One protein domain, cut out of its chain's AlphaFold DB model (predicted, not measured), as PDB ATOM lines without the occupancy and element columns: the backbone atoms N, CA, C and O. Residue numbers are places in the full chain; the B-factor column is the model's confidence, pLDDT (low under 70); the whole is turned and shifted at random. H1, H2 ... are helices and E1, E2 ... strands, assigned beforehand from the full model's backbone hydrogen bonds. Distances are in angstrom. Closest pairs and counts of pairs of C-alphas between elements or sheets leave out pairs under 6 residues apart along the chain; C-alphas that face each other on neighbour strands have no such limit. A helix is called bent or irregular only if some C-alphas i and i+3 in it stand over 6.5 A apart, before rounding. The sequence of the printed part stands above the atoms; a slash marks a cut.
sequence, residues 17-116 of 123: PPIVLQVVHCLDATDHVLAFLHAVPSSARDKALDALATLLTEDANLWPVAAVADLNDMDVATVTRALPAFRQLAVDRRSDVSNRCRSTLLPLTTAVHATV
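What this domain is: This is residues 17 to 116 of the 123 residues of an uncharacterized protein of Saprolegnia parasitica (strain CBS 223.65) (UniProt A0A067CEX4). Helices gather at one end of a longish body and a small three-stranded parallel sheet makes the other end: H1, H2 and H3 form the helical end, H4 crosses H3 near the middle of the whole, and the short helix H5 is set off from the sheet. The sheet is small, and the contact between it and the helices is slight. The printed part has 100 residues, with five named helices and three named strands in the order H1 H2 H3 E1 H4 E2 H5 E3; the sheet's order is E1 E2 E3, all parallel, and the class is mixed, helices and strands. It is compact, with a radius of gyration of the C-alphas of 12.8 A and spans of 39 by 24 by 23 A.

How they stand to each other: H1, residues 17 to 25, and H2, residues 30 to 39, form a helical hairpin at a shallow tilt of 31 degrees, opposite ways; they only just touch, with 3 pairs of C-alphas within 8 A, the closest being those of Val 24 and Val 33, 5.9 A apart. H2 touches H3, residues 47 to 58, at a steep tilt of 48 degrees; their closest C-alphas, of Leu 34 and Ala 53, are 6.2 A apart. H3 touches H4, residues 76 to 85, at a tilt of 69 degrees, only just steep; their closest C-alphas, of Ala 48 and Ala 82, are 4.5 A apart. H4 is irregular: C-alphas 81 and 84 are 7.1 A apart. E1, residues 65 to 67, is an edge strand and the parallel neighbour of E2, residues 88 to 92, with N 66 and O 88 at 3.0 A, within hydrogen-bond range. E2 is the parallel neighbour of E3, residues 111 to 115, with N 113 and O 89 at 2.9 A. E1, H4, E2 and E2, H5, E3, with H5 at residues 98 to 103, are strand-helix-strand units, two parallel neighbour strands with a helix between them along the chain, and both crossovers are right-handed. H4 is not on the sheet, H5 only just not, with 4 pairs of C-alphas within 10 A; H4 and H5 are near each other. Every O i to N i+4 pair is within hydrogen-bond range in H1, H2 and H3, against 4 of 6 in H4 and 1 of 2 in H5.

Where its parts are: H1 begins at C-alpha 17, (-46.611, 5.320, 25.037), and is 12.3 A long. H2 measures 14.1 A, H3 16.7 A, H4 14.9 A and H5 9.2 A. E1 measures 6.4 A, E2 13.2 A and E3 13.1 A, ending at C-alpha 115, (-27.071, 1.749, 47.153).

The domain as a whole: The two C-alphas farthest apart, of Ser 43 and Val 116, are 40.3 A apart. The printed part has no cut, and no link is long. Mean pLDDT of the printed part is 82.5; it is under 70 at residue 17, residues 93 to 112 and residues 114 to 116.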
ATOM      1  N   PRO A  17     -47.962   5.342  24.476       61.50
ATOM      2  CA  PRO A  17     -46.611   5.320  25.037       61.50
ATOM      3  C   PRO A  17     -46.576   4.852  26.505       61.50
ATOM      4  O   PRO A  17     -45.770   3.979  26.825       61.50
ATOM      5  N   PRO A  18     -47.509   5.291  27.382       74.56
ATOM      6  CA  PRO A  18     -47.593   4.775  28.747       74.56
ATOM      7  C   PRO A  18     -47.898   3.274  28.837       74.56
ATOM      8  O   PRO A  18     -47.324   2.598  29.684       74.56
ATOM      9  N   ILE A  19     -48.785   2.739  27.992       83.19
ATOM     10  CA  ILE A  19     -49.205   1.328  28.066       83.19
ATOM     11  C   ILE A  19     -48.093   0.411  27.558       83.19
ATOM     12  O   ILE A  19     -47.799  -0.600  28.188       83.19
ATOM     13  N   VAL A  20     -47.447   0.765  26.443       87.00
ATOM     14  CA  VAL A  20     -46.317  -0.007  25.905       87.00
ATOM     15  C   VAL A  20     -45.187  -0.053  26.931       87.00
ATOM     16  O   VAL A  20     -44.654  -1.125  27.202       87.00
ATOM     17  N   LEU A  21     -44.890   1.082  27.573       86.75
ATOM     18  CA  LEU A  21     -43.906   1.149  28.647       86.75
ATOM     19  C   LEU A  21     -44.293   0.279  29.855       86.75
ATOM     20  O   LEU A  21     -43.450  -0.442  30.378       86.75
ATOM     21  N   GLN A  22     -45.564   0.289  30.269       87.44
ATOM     22  CA  GLN A  22     -46.055  -0.571  31.354       87.44
ATOM     23  C   GLN A  22     -45.897  -2.058  31.030       87.44
ATOM     24  O   GLN A  22     -45.444  -2.817  31.881       87.44
ATOM     25  N   VAL A  23     -46.228  -2.474  29.804       89.25
ATOM     26  CA  VAL A  23     -46.048  -3.868  29.373       89.25
ATOM     27  C   VAL A  23     -44.571  -4.243  29.393       89.25
ATOM     28  O   VAL A  23     -44.232  -5.283  29.947       89.25
ATOM     29  N   VAL A  24     -43.687  -3.380  28.877       90.56
ATOM     30  CA  VAL A  24     -42.229  -3.576  28.963       90.56
ATOM     31  C   VAL A  24     -41.792  -3.745  30.420       90.56
ATOM     32  O   VAL A  24     -41.034  -4.658  30.727       90.56
ATOM     33  N   HIS A  25     -42.314  -2.930  31.343       90.75
ATOM     34  CA  HIS A  25     -41.987  -3.008  32.773       90.75
ATOM     35  C   HIS A  25     -42.488  -4.287  33.460       90.75
ATOM     36  O   HIS A  25     -41.949  -4.649  34.505       90.75
ATOM     37  N   CYS A  26     -43.464  -4.993  32.882       89.94
ATOM     38  CA  CYS A  26     -43.917  -6.301  33.363       89.94
ATOM     39  C   CYS A  26     -43.040  -7.472  32.891       89.94
ATOM     40  O   CYS A  26     -43.231  -8.592  33.363       89.94
ATOM     41  N   LEU A  27     -42.110  -7.247  31.962       92.56
ATOM     42  CA  LEU A  27     -41.219  -8.277  31.440       92.56
ATOM     43  C   LEU A  27     -39.890  -8.240  32.200       92.56
ATOM     44  O   LEU A  27     -39.224  -7.208  32.259       92.56
ATOM     45  N   ASP A  28     -39.492  -9.370  32.784       89.88
ATOM     46  CA  ASP A  28     -38.224  -9.476  33.522       89.88
ATOM     47  C   ASP A  28     -37.039  -9.832  32.614       89.88
ATOM     48  O   ASP A  28     -35.913  -9.432  32.895       89.88
ATOM     49  N   ALA A  29     -37.284 -10.566  31.526       93.94
ATOM     50  CA  ALA A  29     -36.236 -11.068  30.644       93.94
ATOM     51  C   ALA A  29     -36.017 -10.144  29.436       93.94
ATOM     52  O   ALA A  29     -36.973  -9.707  28.786       93.94
ATOM     53  N   THR A  30     -34.752  -9.847  29.136       95.38
ATOM     54  CA  THR A  30     -34.361  -8.906  28.076       95.38
ATOM     55  C   THR A  30     -34.801  -9.359  26.685       95.38
ATOM     56  O   THR A  30     -35.229  -8.544  25.871       95.38
ATOM     57  N   ASP A  31     -34.752 -10.661  26.415       96.31
ATOM     58  CA  ASP A  31     -35.211 -11.265  25.164       96.31
ATOM     59  C   ASP A  31     -36.718 -11.062  24.949       96.31
ATOM     60  O   ASP A  31     -37.141 -10.705  23.849       96.31
ATOM     61  N   HIS A  32     -37.529 -11.192  26.004       96.12
ATOM     62  CA  HIS A  32     -38.958 -10.887  25.945       96.12
ATOM     63  C   HIS A  32     -39.215  -9.401  25.670       96.12
ATOM     64  O   HIS A  32     -40.103  -9.069  24.881       96.12
ATOM     65  N   VAL A  33     -38.437  -8.504  26.287       95.19
ATOM     66  CA  VAL A  33     -38.535  -7.057  26.044       95.19
ATOM     67  C   VAL A  33     -38.204  -6.727  24.595       95.19
ATOM     68  O   VAL A  33     -38.986  -6.043  23.937       95.19
ATOM     69  N   LEU A  34     -37.088  -7.238  24.071       96.06
ATOM     70  CA  LEU A  34     -36.688  -7.014  22.683       96.06
ATOM     71  C   LEU A  34     -37.717  -7.589  21.708       96.06
ATOM     72  O   LEU A  34     -38.148  -6.887  20.794       96.06
ATOM     73  N   ALA A  35     -38.178  -8.822  21.928       96.56
ATOM     74  CA  ALA A  35     -39.213  -9.438  21.100       96.56
ATOM     75  C   ALA A  35     -40.498  -8.596  21.077       96.56
ATOM     76  O   ALA A  35     -41.067  -8.362  20.010       96.56
ATOM     77  N   PHE A  36     -40.925  -8.085  22.235       94.94
ATOM     78  CA  PHE A  36     -42.074  -7.191  22.331       94.94
ATOM     79  C   PHE A  36     -41.830  -5.866  21.596       94.94
ATOM     80  O   PHE A  36     -42.633  -5.486  20.748       94.94
ATOM     81  N   LEU A  37     -40.709  -5.185  21.850       93.50
ATOM     82  CA  LEU A  37     -40.375  -3.911  21.205       93.50
ATOM     83  C   LEU A  37     -40.254  -4.039  19.680       93.50
ATOM     84  O   LEU A  37     -40.638  -3.120  18.961       93.50
ATOM     85  N   HIS A  38     -39.779  -5.175  19.171       93.81
ATOM     86  CA  HIS A  38     -39.743  -5.448  17.734       93.81
ATOM     87  C   HIS A  38     -41.120  -5.769  17.143       93.81
ATOM     88  O   HIS A  38     -41.365  -5.454  15.978       93.81
ATOM     89  N   ALA A  39     -42.021  -6.373  17.921       93.50
ATOM     90  CA  ALA A  39     -43.387  -6.664  17.493       93.50
ATOM     91  C   ALA A  39     -44.299  -5.423  17.514       93.50
ATOM     92  O   ALA A  39     -45.271  -5.355  16.759       93.50
ATOM     93  N   VAL A  40     -44.003  -4.438  18.368       90.50
ATOM     94  CA  VAL A  40     -44.787  -3.202  18.473       90.50
ATOM     95  C   VAL A  40     -44.526  -2.292  17.257       90.50
ATOM     96  O   VAL A  40     -43.369  -2.002  16.930       90.50
ATOM     97  N   PRO A  41     -45.581  -1.768  16.598       87.75
ATOM     98  CA  PRO A  41     -45.432  -0.825  15.492       87.75
ATOM     99  C   PRO A  41     -44.583   0.391  15.876       87.75
ATOM    100  O   PRO A  41     -44.701   0.914  16.980       87.75
ATOM    101  N   SER A  42     -43.773   0.907  14.949       85.62
ATOM    102  CA  SER A  42     -42.951   2.104  15.198       85.62
ATOM    103  C   SER A  42     -43.774   3.342  15.572       85.62
ATOM    104  O   SER A  42     -43.295   4.183  16.315       85.62
ATOM    105  N   SER A  43     -45.031   3.442  15.128       82.56
ATOM    106  CA  SER A  43     -45.950   4.519  15.529       82.56
ATOM    107  C   SER A  43     -46.381   4.455  16.999       82.56
ATOM    108  O   SER A  43     -46.875   5.446  17.530       82.56
ATOM    109  N   ALA A  44     -46.221   3.298  17.642       83.62
ATOM    110  CA  ALA A  44     -46.565   3.045  19.036       83.62
ATOM    111  C   ALA A  44     -45.341   3.064  19.967       83.62
ATOM    112  O   ALA A  44     -45.505   3.010  21.186       83.62
ATOM    113  N   ARG A  45     -44.127   3.148  19.406       87.44
ATOM    114  CA  ARG A  45     -42.881   3.321  20.155       87.44
ATOM    115  C   ARG A  45     -42.487   4.786  20.132       87.44
ATOM    116  O   ARG A  45     -42.478   5.428  19.085       87.44
ATOM    117  N   ASP A  46     -42.198   5.329  21.303       88.44
ATOM    118  CA  ASP A  46     -41.578   6.639  21.386       88.44
ATOM    119  C   ASP A  46     -40.051   6.516  21.269       88.44
ATOM    120  O   ASP A  46     -39.466   5.430  21.264       88.44
ATOM    121  N   LYS A  47     -39.381   7.670  21.208       89.25
ATOM    122  CA  LYS A  47     -37.918   7.731  21.113       89.25
ATOM    123  C   LYS A  47     -37.213   7.089  22.311       89.25
ATOM    124  O   LYS A  47     -36.041   6.746  22.184       89.25
ATOM    125  N   ALA A  48     -37.885   6.978  23.458       89.44
ATOM    126  CA  ALA A  48     -37.306   6.371  24.647       89.44
ATOM    127  C   ALA A  48     -37.305   4.846  24.532       89.44
ATOM    128  O   ALA A  48     -36.288   4.220  24.815       89.44
ATOM    129  N   LEU A  49     -38.394   4.257  24.036       91.62
ATOM    130  CA  LEU A  49     -38.497   2.823  23.764       91.62
ATOM    131  C   LEU A  49     -37.576   2.375  22.621       91.62
ATOM    132  O   LEU A  49     -36.975   1.305  22.706       91.62
ATOM    133  N   ASP A  50     -37.408   3.195  21.580       93.25
ATOM    134  CA  ASP A  50     -36.449   2.909  20.503       93.25
ATOM    135  C   ASP A  50     -34.994   2.967  20.996       93.25
ATOM    136  O   ASP A  50     -34.173   2.109  20.659       93.25
ATOM    137  N   ALA A  51     -34.671   3.964  21.825       93.81
ATOM    138  CA  ALA A  51     -33.356   4.063  22.447       93.81
ATOM    139  C   ALA A  51     -33.103   2.892  23.407       93.81
ATOM    140  O   ALA A  51     -32.023   2.311  23.374       93.81
ATOM    141  N   LEU A  52     -34.107   2.489  24.195       93.81
ATOM    142  CA  LEU A  52     -34.022   1.313  25.059       93.81
ATOM    143  C   LEU A  52     -33.738   0.045  24.245       93.81
ATOM    144  O   LEU A  52     -32.814  -0.684  24.582       93.81
ATOM    145  N   ALA A  53     -34.467  -0.195  23.150       95.00
ATOM    146  CA  ALA A  53     -34.219  -1.351  22.285       95.00
ATOM    147  C   ALA A  53     -32.781  -1.368  21.740       95.00
ATOM    148  O   ALA A  53     -32.155  -2.425  21.681       95.00
ATOM    149  N   THR A  54     -32.250  -0.197  21.379       96.00
ATOM    150  CA  THR A  54     -30.869  -0.054  20.900       96.00
ATOM    151  C   THR A  54     -29.870  -0.456  21.986       96.00
ATOM    152  O   THR A  54     -29.022  -1.307  21.735       96.00
ATOM    153  N   LEU A  55     -30.017   0.074  23.207       94.88
ATOM    154  CA  LEU A  55     -29.128  -0.256  24.328       94.88
ATOM    155  C   LEU A  55     -29.209  -1.732  24.726       94.88
ATOM    156  O   LEU A  55     -28.182  -2.349  24.958       94.88
ATOM    157  N   LEU A  56     -30.409  -2.322  24.760       95.25
ATOM    158  CA  LEU A  56     -30.590  -3.737  25.113       95.25
ATOM    159  C   LEU A  56     -30.065  -4.701  24.046       95.25
ATOM    160  O   LEU A  56     -29.758  -5.850  24.352       95.25
ATOM    161  N   THR A  57     -29.975  -4.243  22.795       95.75
ATOM    162  CA  THR A  57     -29.321  -4.999  21.719       95.75
ATOM    163  C   THR A  57     -27.801  -4.983  21.881       95.75
ATOM    164  O   THR A  57     -27.140  -5.955  21.527       95.75
ATOM    165  N   GLU A  58     -27.252  -3.885  22.404       94.81
ATOM    166  CA  GLU A  58     -25.820  -3.731  22.670       94.81
ATOM    167  C   GLU A  58     -25.393  -4.472  23.943       94.81
ATOM    168  O   GLU A  58     -24.413  -5.215  23.920       94.81
ATOM    169  N   ASP A  59     -26.159  -4.332  25.028       94.19
ATOM    170  CA  ASP A  59     -25.931  -5.031  26.287       94.19
ATOM    171  C   ASP A  59     -27.246  -5.473  26.938       94.19
ATOM    172  O   ASP A  59     -28.048  -4.682  27.446       94.19
ATOM    173  N   ALA A  60     -27.446  -6.791  26.967       93.12
ATOM    174  CA  ALA A  60     -28.641  -7.387  27.532       93.12
ATOM    175  C   ALA A  60     -28.704  -7.314  29.070       93.12
ATOM    176  O   ALA A  60     -29.786  -7.495  29.633       93.12
ATOM    177  N   ASN A  61     -27.579  -7.050  29.750       92.25
ATOM    178  CA  ASN A  61     -27.496  -7.008  31.215       92.25
ATOM    179  C   ASN A  61     -28.066  -5.715  31.815       92.25
ATOM    180  O   ASN A  61     -28.235  -5.620  33.028       92.25
ATOM    181  N   LEU A  62     -28.410  -4.734  30.977       92.00
ATOM    182  CA  LEU A  62     -29.005  -3.469  31.410       92.00
ATOM    183  C   LEU A  62     -30.471  -3.595  31.855       92.00
ATOM    184  O   LEU A  62     -31.070  -2.618  32.308       92.00
ATOM    185  N   TRP A  63     -31.085  -4.769  31.707       93.88
ATOM    186  CA  TRP A  63     -32.473  -5.019  32.088       93.88
ATOM    187  C   TRP A  63     -32.577  -6.141  33.126       93.88
ATOM    188  O   TRP A  63     -31.828  -7.112  33.040       93.88
ATOM    189  N   PRO A  64     -33.513  -6.069  34.095       90.19
ATOM    190  CA  PRO A  64     -34.454  -4.976  34.385       90.19
ATOM    191  C   PRO A  64     -33.859  -3.828  35.214       90.19
ATOM    192  O   PRO A  64     -34.518  -2.802  35.406       90.19
ATOM    193  N   VAL A  65     -32.634  -4.007  35.715       89.94
ATOM    194  CA  VAL A  65     -31.920  -3.035  36.544       89.94
ATOM    195  C   VAL A  65     -30.631  -2.640  35.835       89.94
ATOM    196  O   VAL A  65     -29.695  -3.430  35.797       89.94
ATOM    197  N   ALA A  66     -30.558  -1.410  35.329       89.44
ATOM    198  CA  ALA A  66     -29.322  -0.894  34.748       89.44
ATOM    199  C   ALA A  66     -28.465  -0.251  35.838       89.44
ATOM    200  O   ALA A  66     -28.913   0.693  36.506       89.44
ATOM    201  N   ALA A  67     -27.228  -0.719  36.009       87.38
ATOM    202  CA  ALA A  67     -26.273   0.023  36.813       87.38
ATOM    203  C   ALA A  67     -25.790   1.233  36.019       87.38
ATOM    204  O   ALA A  67     -25.418   1.159  34.851       87.38
ATOM    205  N   VAL A  68     -25.773   2.387  36.673       82.94
ATOM    206  CA  VAL A  68     -25.359   3.635  36.034       82.94
ATOM    207  C   VAL A  68     -23.879   3.610  35.610       82.94
ATOM    208  O   VAL A  68     -23.495   4.333  34.693       82.94
ATOM    209  N   ALA A  69     -23.063   2.757  36.237       84.06
ATOM    210  CA  ALA A  69     -21.693   2.496  35.809       84.06
ATOM    211  C   ALA A  69     -21.631   1.828  34.423       84.06
ATOM    212  O   ALA A  69     -20.790   2.218  33.623       84.06
ATOM    213  N   ASP A  70     -22.549   0.914  34.109       86.25
ATOM    214  CA  ASP A  70     -22.579   0.214  32.816       86.25
ATOM    215  C   ASP A  70     -23.038   1.158  31.689       86.25
ATOM    216  O   ASP A  70     -22.584   1.085  30.552       86.25
ATOM    217  N   LEU A  71     -23.880   2.139  32.027       87.00
ATOM    218  CA  LEU A  71     -24.351   3.169  31.094       87.00
ATOM    219  C   LEU A  71     -23.296   4.242  30.769       87.00
ATOM    220  O   LEU A  71     -23.533   5.097  29.912       87.00
ATOM    221  N   ASN A  72     -22.162   4.279  31.473       84.12
ATOM    222  CA  ASN A  72     -21.167   5.336  31.280       84.12
ATOM    223  C   ASN A  72     -20.415   5.225  29.962       84.12
ATOM    224  O   ASN A  72     -20.108   6.264  29.366       84.12
ATOM    225  N   ASP A  73     -20.126   3.991  29.560       85.06
ATOM    226  CA  ASP A  73     -19.306   3.667  28.393       85.06
ATOM    227  C   ASP A  73     -20.113   3.720  27.085       85.06
ATOM    228  O   ASP A  73     -19.552   3.656  25.994       85.06
ATOM    229  N   MET A  74     -21.431   3.905  27.197       89.00
ATOM    230  CA  MET A  74     -22.371   3.973  26.083       89.00
ATOM    231  C   MET A  74     -22.571   5.400  25.554       89.00
ATOM    232  O   MET A  74     -22.248   6.399  26.206       89.00
ATOM    233  N   ASP A  75     -23.158   5.507  24.357       91.81
ATOM    234  CA  ASP A  75     -23.481   6.797  23.746       91.81
ATOM    235  C   ASP A  75     -24.427   7.622  24.633       91.81
ATOM    236  O   ASP A  75     -25.579   7.257  24.885       91.81
ATOM    237  N   VAL A  76     -23.950   8.794  25.060       87.00
ATOM    238  CA  VAL A  76     -24.658   9.674  26.000       87.00
ATOM    239  C   VAL A  76     -26.030  10.075  25.468       87.00
ATOM    240  O   VAL A  76     -26.997  10.100  26.226       87.00
ATOM    241  N   ALA A  77     -26.141  10.379  24.173       89.75
ATOM    242  CA  ALA A  77     -27.406  10.816  23.594       89.75
ATOM    243  C   ALA A  77     -28.456   9.694  23.612       89.75
ATOM    244  O   ALA A  77     -29.635   9.954  23.869       89.75
ATOM    245  N   THR A  78     -28.036   8.457  23.362       91.19
ATOM    246  CA  THR A  78     -28.887   7.266  23.400       91.19
ATOM    247  C   THR A  78     -29.286   6.926  24.831       91.19
ATOM    248  O   THR A  78     -30.479   6.778  25.100       91.19
ATOM    249  N   VAL A  79     -28.336   6.941  25.770       89.31
ATOM    250  CA  VAL A  79     -28.611   6.755  27.203       89.31
ATOM    251  C   VAL A  79     -29.627   7.780  27.696       89.31
ATOM    252  O   VAL A  79     -30.668   7.398  28.225       89.31
ATOM    253  N   THR A  80     -29.403   9.078  27.463       86.19
ATOM    254  CA  THR A  80     -30.329  10.130  27.911       86.19
ATOM    255  C   THR A  80     -31.737   9.954  27.344       86.19
ATOM    256  O   THR A  80     -32.712  10.221  28.044       86.19
ATOM    257  N   ARG A  81     -31.870   9.481  26.098       88.25
ATOM    258  CA  ARG A  81     -33.182   9.191  25.500       88.25
ATOM    259  C   ARG A  81     -33.850   7.967  26.115       88.25
ATOM    260  O   ARG A  81     -35.063   8.000  26.273       88.25
ATOM    261  N   ALA A  82     -33.093   6.929  26.461       90.50
ATOM    262  CA  ALA A  82     -33.612   5.688  27.037       90.50
ATOM    263  C   ALA A  82     -33.955   5.797  28.532       90.50
ATOM    264  O   ALA A  82     -34.755   5.008  29.027       90.50
ATOM    265  N   LEU A  83     -33.389   6.773  29.257       87.62
ATOM    266  CA  LEU A  83     -33.594   6.962  30.702       87.62
ATOM    267  C   LEU A  83     -35.062   6.877  31.172       87.62
ATOM    268  O   LEU A  83     -35.316   6.171  32.147       87.62
ATOM    269  N   PRO A  84     -36.044   7.511  30.502       84.44
ATOM    270  CA  PRO A  84     -37.456   7.397  30.874       84.44
ATOM    271  C   PRO A  84     -38.050   5.991  30.707       84.44
ATOM    272  O   PRO A  84     -39.065   5.690  31.332       84.44
ATOM    273  N   ALA A  85     -37.454   5.154  29.853       89.25
ATOM    274  CA  ALA A  85     -37.951   3.823  29.527       89.25
ATOM    275  C   ALA A  85     -37.383   2.722  30.441       89.25
ATOM    276  O   ALA A  85     -37.984   1.649  30.551       89.25
ATOM    277  N   PHE A  86     -36.270   2.980  31.136       87.50
ATOM    278  CA  PHE A  86     -35.726   2.038  32.111       87.50
ATOM    279  C   PHE A  86     -36.718   1.770  33.242       87.50
ATOM    280  O   PHE A  86     -37.323   2.688  33.803       87.50
ATOM    281  N   ARG A  87     -36.861   0.491  33.598       86.94
ATOM    282  CA  ARG A  87     -37.681   0.073  34.737       86.94
ATOM    283  C   ARG A  87     -37.041   0.476  36.057       86.94
ATOM    284  O   ARG A  87     -37.721   1.012  36.930       86.94
ATOM    285  N   GLN A  88     -35.745   0.211  36.196       87.06
ATOM    286  CA  GLN A  88     -35.011   0.508  37.411       87.06
ATOM    287  C   GLN A  88     -33.576   0.928  37.102       87.06
ATOM    288  O   GLN A  88     -32.887   0.304  36.295       87.06
ATOM    289  N   LEU A  89     -33.122   1.978  37.785       86.19
ATOM    290  CA  LEU A  89     -31.737   2.446  37.736       86.19
ATOM    291  C   LEU A  89     -31.063   2.189  39.081       86.19
ATOM    292  O   LEU A  89     -31.587   2.589  40.126       86.19
ATOM    293  N   ALA A  90     -29.897   1.546  39.047       84.25
ATOM    294  CA  ALA A  90     -29.037   1.348  40.203       84.25
ATOM    295  C   ALA A  90     -27.899   2.378  40.199       84.25
ATOM    296  O   ALA A  90     -27.054   2.398  39.303       84.25
ATOM    297  N   VAL A  91     -27.877   3.238  41.219       77.81
ATOM    298  CA  VAL A  91     -26.843   4.271  41.388       77.81
ATOM    299  C   VAL A  91     -25.930   3.890  42.552       77.81
ATOM    300  O   VAL A  91     -26.388   3.820  43.697       77.81
ATOM    301  N   ASP A  92     -24.638   3.690  42.274       73.31
ATOM    302  CA  ASP A  92     -23.595   3.597  43.302       73.31
ATOM    303  C   ASP A  92     -23.021   4.995  43.586       73.31
ATOM    304  O   ASP A  92     -22.614   5.731  42.678       73.31
ATOM    305  N   ARG A  93     -22.974   5.356  44.875       59.28
ATOM    306  CA  ARG A  93     -22.430   6.612  45.411       59.28
ATOM    307  C   ARG A  93     -20.967   6.859  45.023       59.28
ATOM    308  O   ARG A  93     -20.543   8.012  45.050       59.28
ATOM    309  N   ARG A  94     -20.196   5.818  44.695       61.38
ATOM    310  CA  ARG A  94     -18.784   5.944  44.281       61.38
ATOM    311  C   ARG A  94     -18.592   6.280  42.807       61.38
ATOM    312  O   ARG A  94     -17.465   6.518  42.392       61.38
ATOM    313  N   SER A  95     -19.665   6.285  42.026       57.38
ATOM    314  CA  SER A  95     -19.586   6.546  40.600       57.38
ATOM    315  C   SER A  95     -19.636   8.063  40.334       57.38
ATOM    316  O   SER A  95     -20.539   8.769  40.805       57.38
ATOM    317  N   ASP A  96     -18.688   8.582  39.542       60.12
ATOM    318  CA  ASP A  96     -18.640   9.990  39.074       60.12
ATOM    319  C   ASP A  96     -19.904  10.412  38.282       60.12
ATOM    320  O   ASP A  96     -20.110  11.568  37.904       60.12
ATOM    321  N   VAL A  97     -20.799   9.454  38.059       54.31
ATOM    322  CA  VAL A  97     -22.027   9.516  37.267       54.31
ATOM    323  C   VAL A  97     -23.192  10.155  38.006       54.31
ATOM    324  O   VAL A  97     -24.196  10.526  37.395       54.31
ATOM    325  N   SER A  98     -23.041  10.387  39.309       56.31
ATOM    326  CA  SER A  98     -24.006  11.154  40.095       56.31
ATOM    327  C   SER A  98     -24.273  12.555  39.509       56.31
ATOM    328  O   SER A  98     -25.355  13.099  39.726       56.31
ATOM    329  N   ASN A  99     -23.378  13.106  38.674       60.66
ATOM    330  CA  ASN A  99     -23.618  14.339  37.914       60.66
ATOM    331  C   ASN A  99     -24.528  14.169  36.675       60.66
ATOM    332  O   ASN A  99     -25.316  15.076  36.395       60.66
ATOM    333  N   ARG A 100     -24.485  13.028  35.963       59.12
ATOM    334  CA  ARG A 100     -25.350  12.756  34.788       59.12
ATOM    335  C   ARG A 100     -26.804  12.509  35.198       59.12
ATOM    336  O   ARG A 100     -27.727  13.036  34.582       59.12
ATOM    337  N   CYS A 101     -27.020  11.772  36.288       58.12
ATOM    338  CA  CYS A 101     -28.372  11.529  36.805       58.12
ATOM    339  C   CYS A 101     -29.027  12.808  37.352       58.12
ATOM    340  O   CYS A 101     -30.237  12.966  37.245       58.12
ATOM    341  N   ARG A 102     -28.241  13.752  37.890       62.22
ATOM    342  CA  ARG A 102     -28.754  15.044  38.386       62.22
ATOM    343  C   ARG A 102     -29.319  15.947  37.292       62.22
ATOM    344  O   ARG A 102     -30.139  16.805  37.597       62.22
ATOM    345  N   SER A 103     -28.854  15.800  36.053       59.62
ATOM    346  CA  SER A 103     -29.215  16.689  34.941       59.62
ATOM    347  C   SER A 103     -30.400  16.185  34.116       59.62
ATOM    348  O   SER A 103     -30.924  16.935  33.297       59.62
ATOM    349  N   THR A 104     -30.861  14.952  34.350       57.94
ATOM    350  CA  THR A 104     -32.008  14.390  33.632       57.94
ATOM    351  C   THR A 104     -33.229  14.368  34.543       57.94
ATOM    352  O   THR A 104     -33.231  13.709  35.579       57.94
ATOM    353  N   LEU A 105     -34.289  15.073  34.145       61.25
ATOM    354  CA  LEU A 105     -35.597  14.925  34.776       61.25
ATOM    355  C   LEU A 105     -36.171  13.565  34.371       61.25
ATOM    356  O   LEU A 105     -36.596  13.381  33.231       61.25
ATOM    357  N   LEU A 106     -36.147  12.607  35.293       62.81
ATOM    358  CA  LEU A 106     -36.842  11.337  35.112       62.81
ATOM    359  C   LEU A 106     -38.353  11.538  35.311       62.81
ATOM    360  O   LEU A 106     -38.758  12.394  36.106       62.81
ATOM    361  N   PRO A 107     -39.200  10.750  34.627       62.12
ATOM    362  CA  PRO A 107     -40.608  10.649  34.978       62.12
ATOM    363  C   PRO A 107     -40.770  10.352  36.473       62.12
ATOM    364  O   PRO A 107     -40.018   9.560  37.040       62.12
ATOM    365  N   LEU A 108     -41.794  10.938  37.103       58.78
ATOM    366  CA  LEU A 108     -42.071  10.763  38.539       58.78
ATOM    367  C   LEU A 108     -42.262   9.287  38.950       58.78
ATOM    368  O   LEU A 108     -42.232   8.961  40.132       58.78
ATOM    369  N   THR A 109     -42.498   8.412  37.972       58.66
ATOM    370  CA  THR A 109     -42.785   6.986  38.126       58.66
ATOM    371  C   THR A 109     -41.567   6.079  37.951       58.66
ATOM    372  O   THR A 109     -41.697   4.877  38.161       58.66
ATOM    373  N   THR A 110     -40.397   6.596  37.555       65.50
ATOM    374  CA  THR A 110     -39.196   5.764  37.384       65.50
ATOM    375  C   THR A 110     -38.650   5.347  38.749       65.50
ATOM    376  O   THR A 110     -38.274   6.190  39.565       65.50
ATOM    377  N   ALA A 111     -38.585   4.039  39.002       69.62
ATOM    378  CA  ALA A 111     -38.026   3.513  40.239       69.62
ATOM    379  C   ALA A 111     -36.498   3.686  40.240       69.62
ATOM    380  O   ALA A 111     -35.784   3.114  39.417       69.62
ATOM    381  N   VAL A 112     -35.979   4.472  41.183       69.38
ATOM    382  CA  VAL A 112     -34.535   4.652  41.377       69.38
ATOM    383  C   VAL A 112     -34.124   3.950  42.660       69.38
ATOM    384  O   VAL A 112     -34.661   4.236  43.731       69.38
ATOM    385  N   HIS A 113     -33.151   3.046  42.560       71.81
ATOM    386  CA  HIS A 113     -32.571   2.369  43.711       71.81
ATOM    387  C   HIS A 113     -31.143   2.868  43.934       71.81
ATOM    388  O   HIS A 113     -30.245   2.647  43.121       71.81
ATOM    389  N   ALA A 114     -30.928   3.562  45.050       66.56
ATOM    390  CA  ALA A 114     -29.613   4.052  45.441       66.56
ATOM    391  C   ALA A 114     -29.001   3.112  46.480       66.56
ATOM    392  O   ALA A 114     -29.588   2.891  47.539       66.56
ATOM    393  N   THR A 115     -27.809   2.586  46.196       63.97
ATOM    394  CA  THR A 115     -27.071   1.749  47.153       63.97
ATOM    395  C   THR A 115     -25.941   2.565  47.765       63.97
ATOM    396  O   THR A 115     -25.131   3.166  47.060       63.97
ATOM    397  N   VAL A 116     -25.892   2.616  49.099       58.62
ATOM    398  CA  VAL A 116     -24.842   3.327  49.839       58.62
ATOM    399  C   VAL A 116     -23.899   2.303  50.455       58.62
ATOM    400  O   VAL A 116     -24.227   1.666  51.454       58.62
TER     401      VAL A 116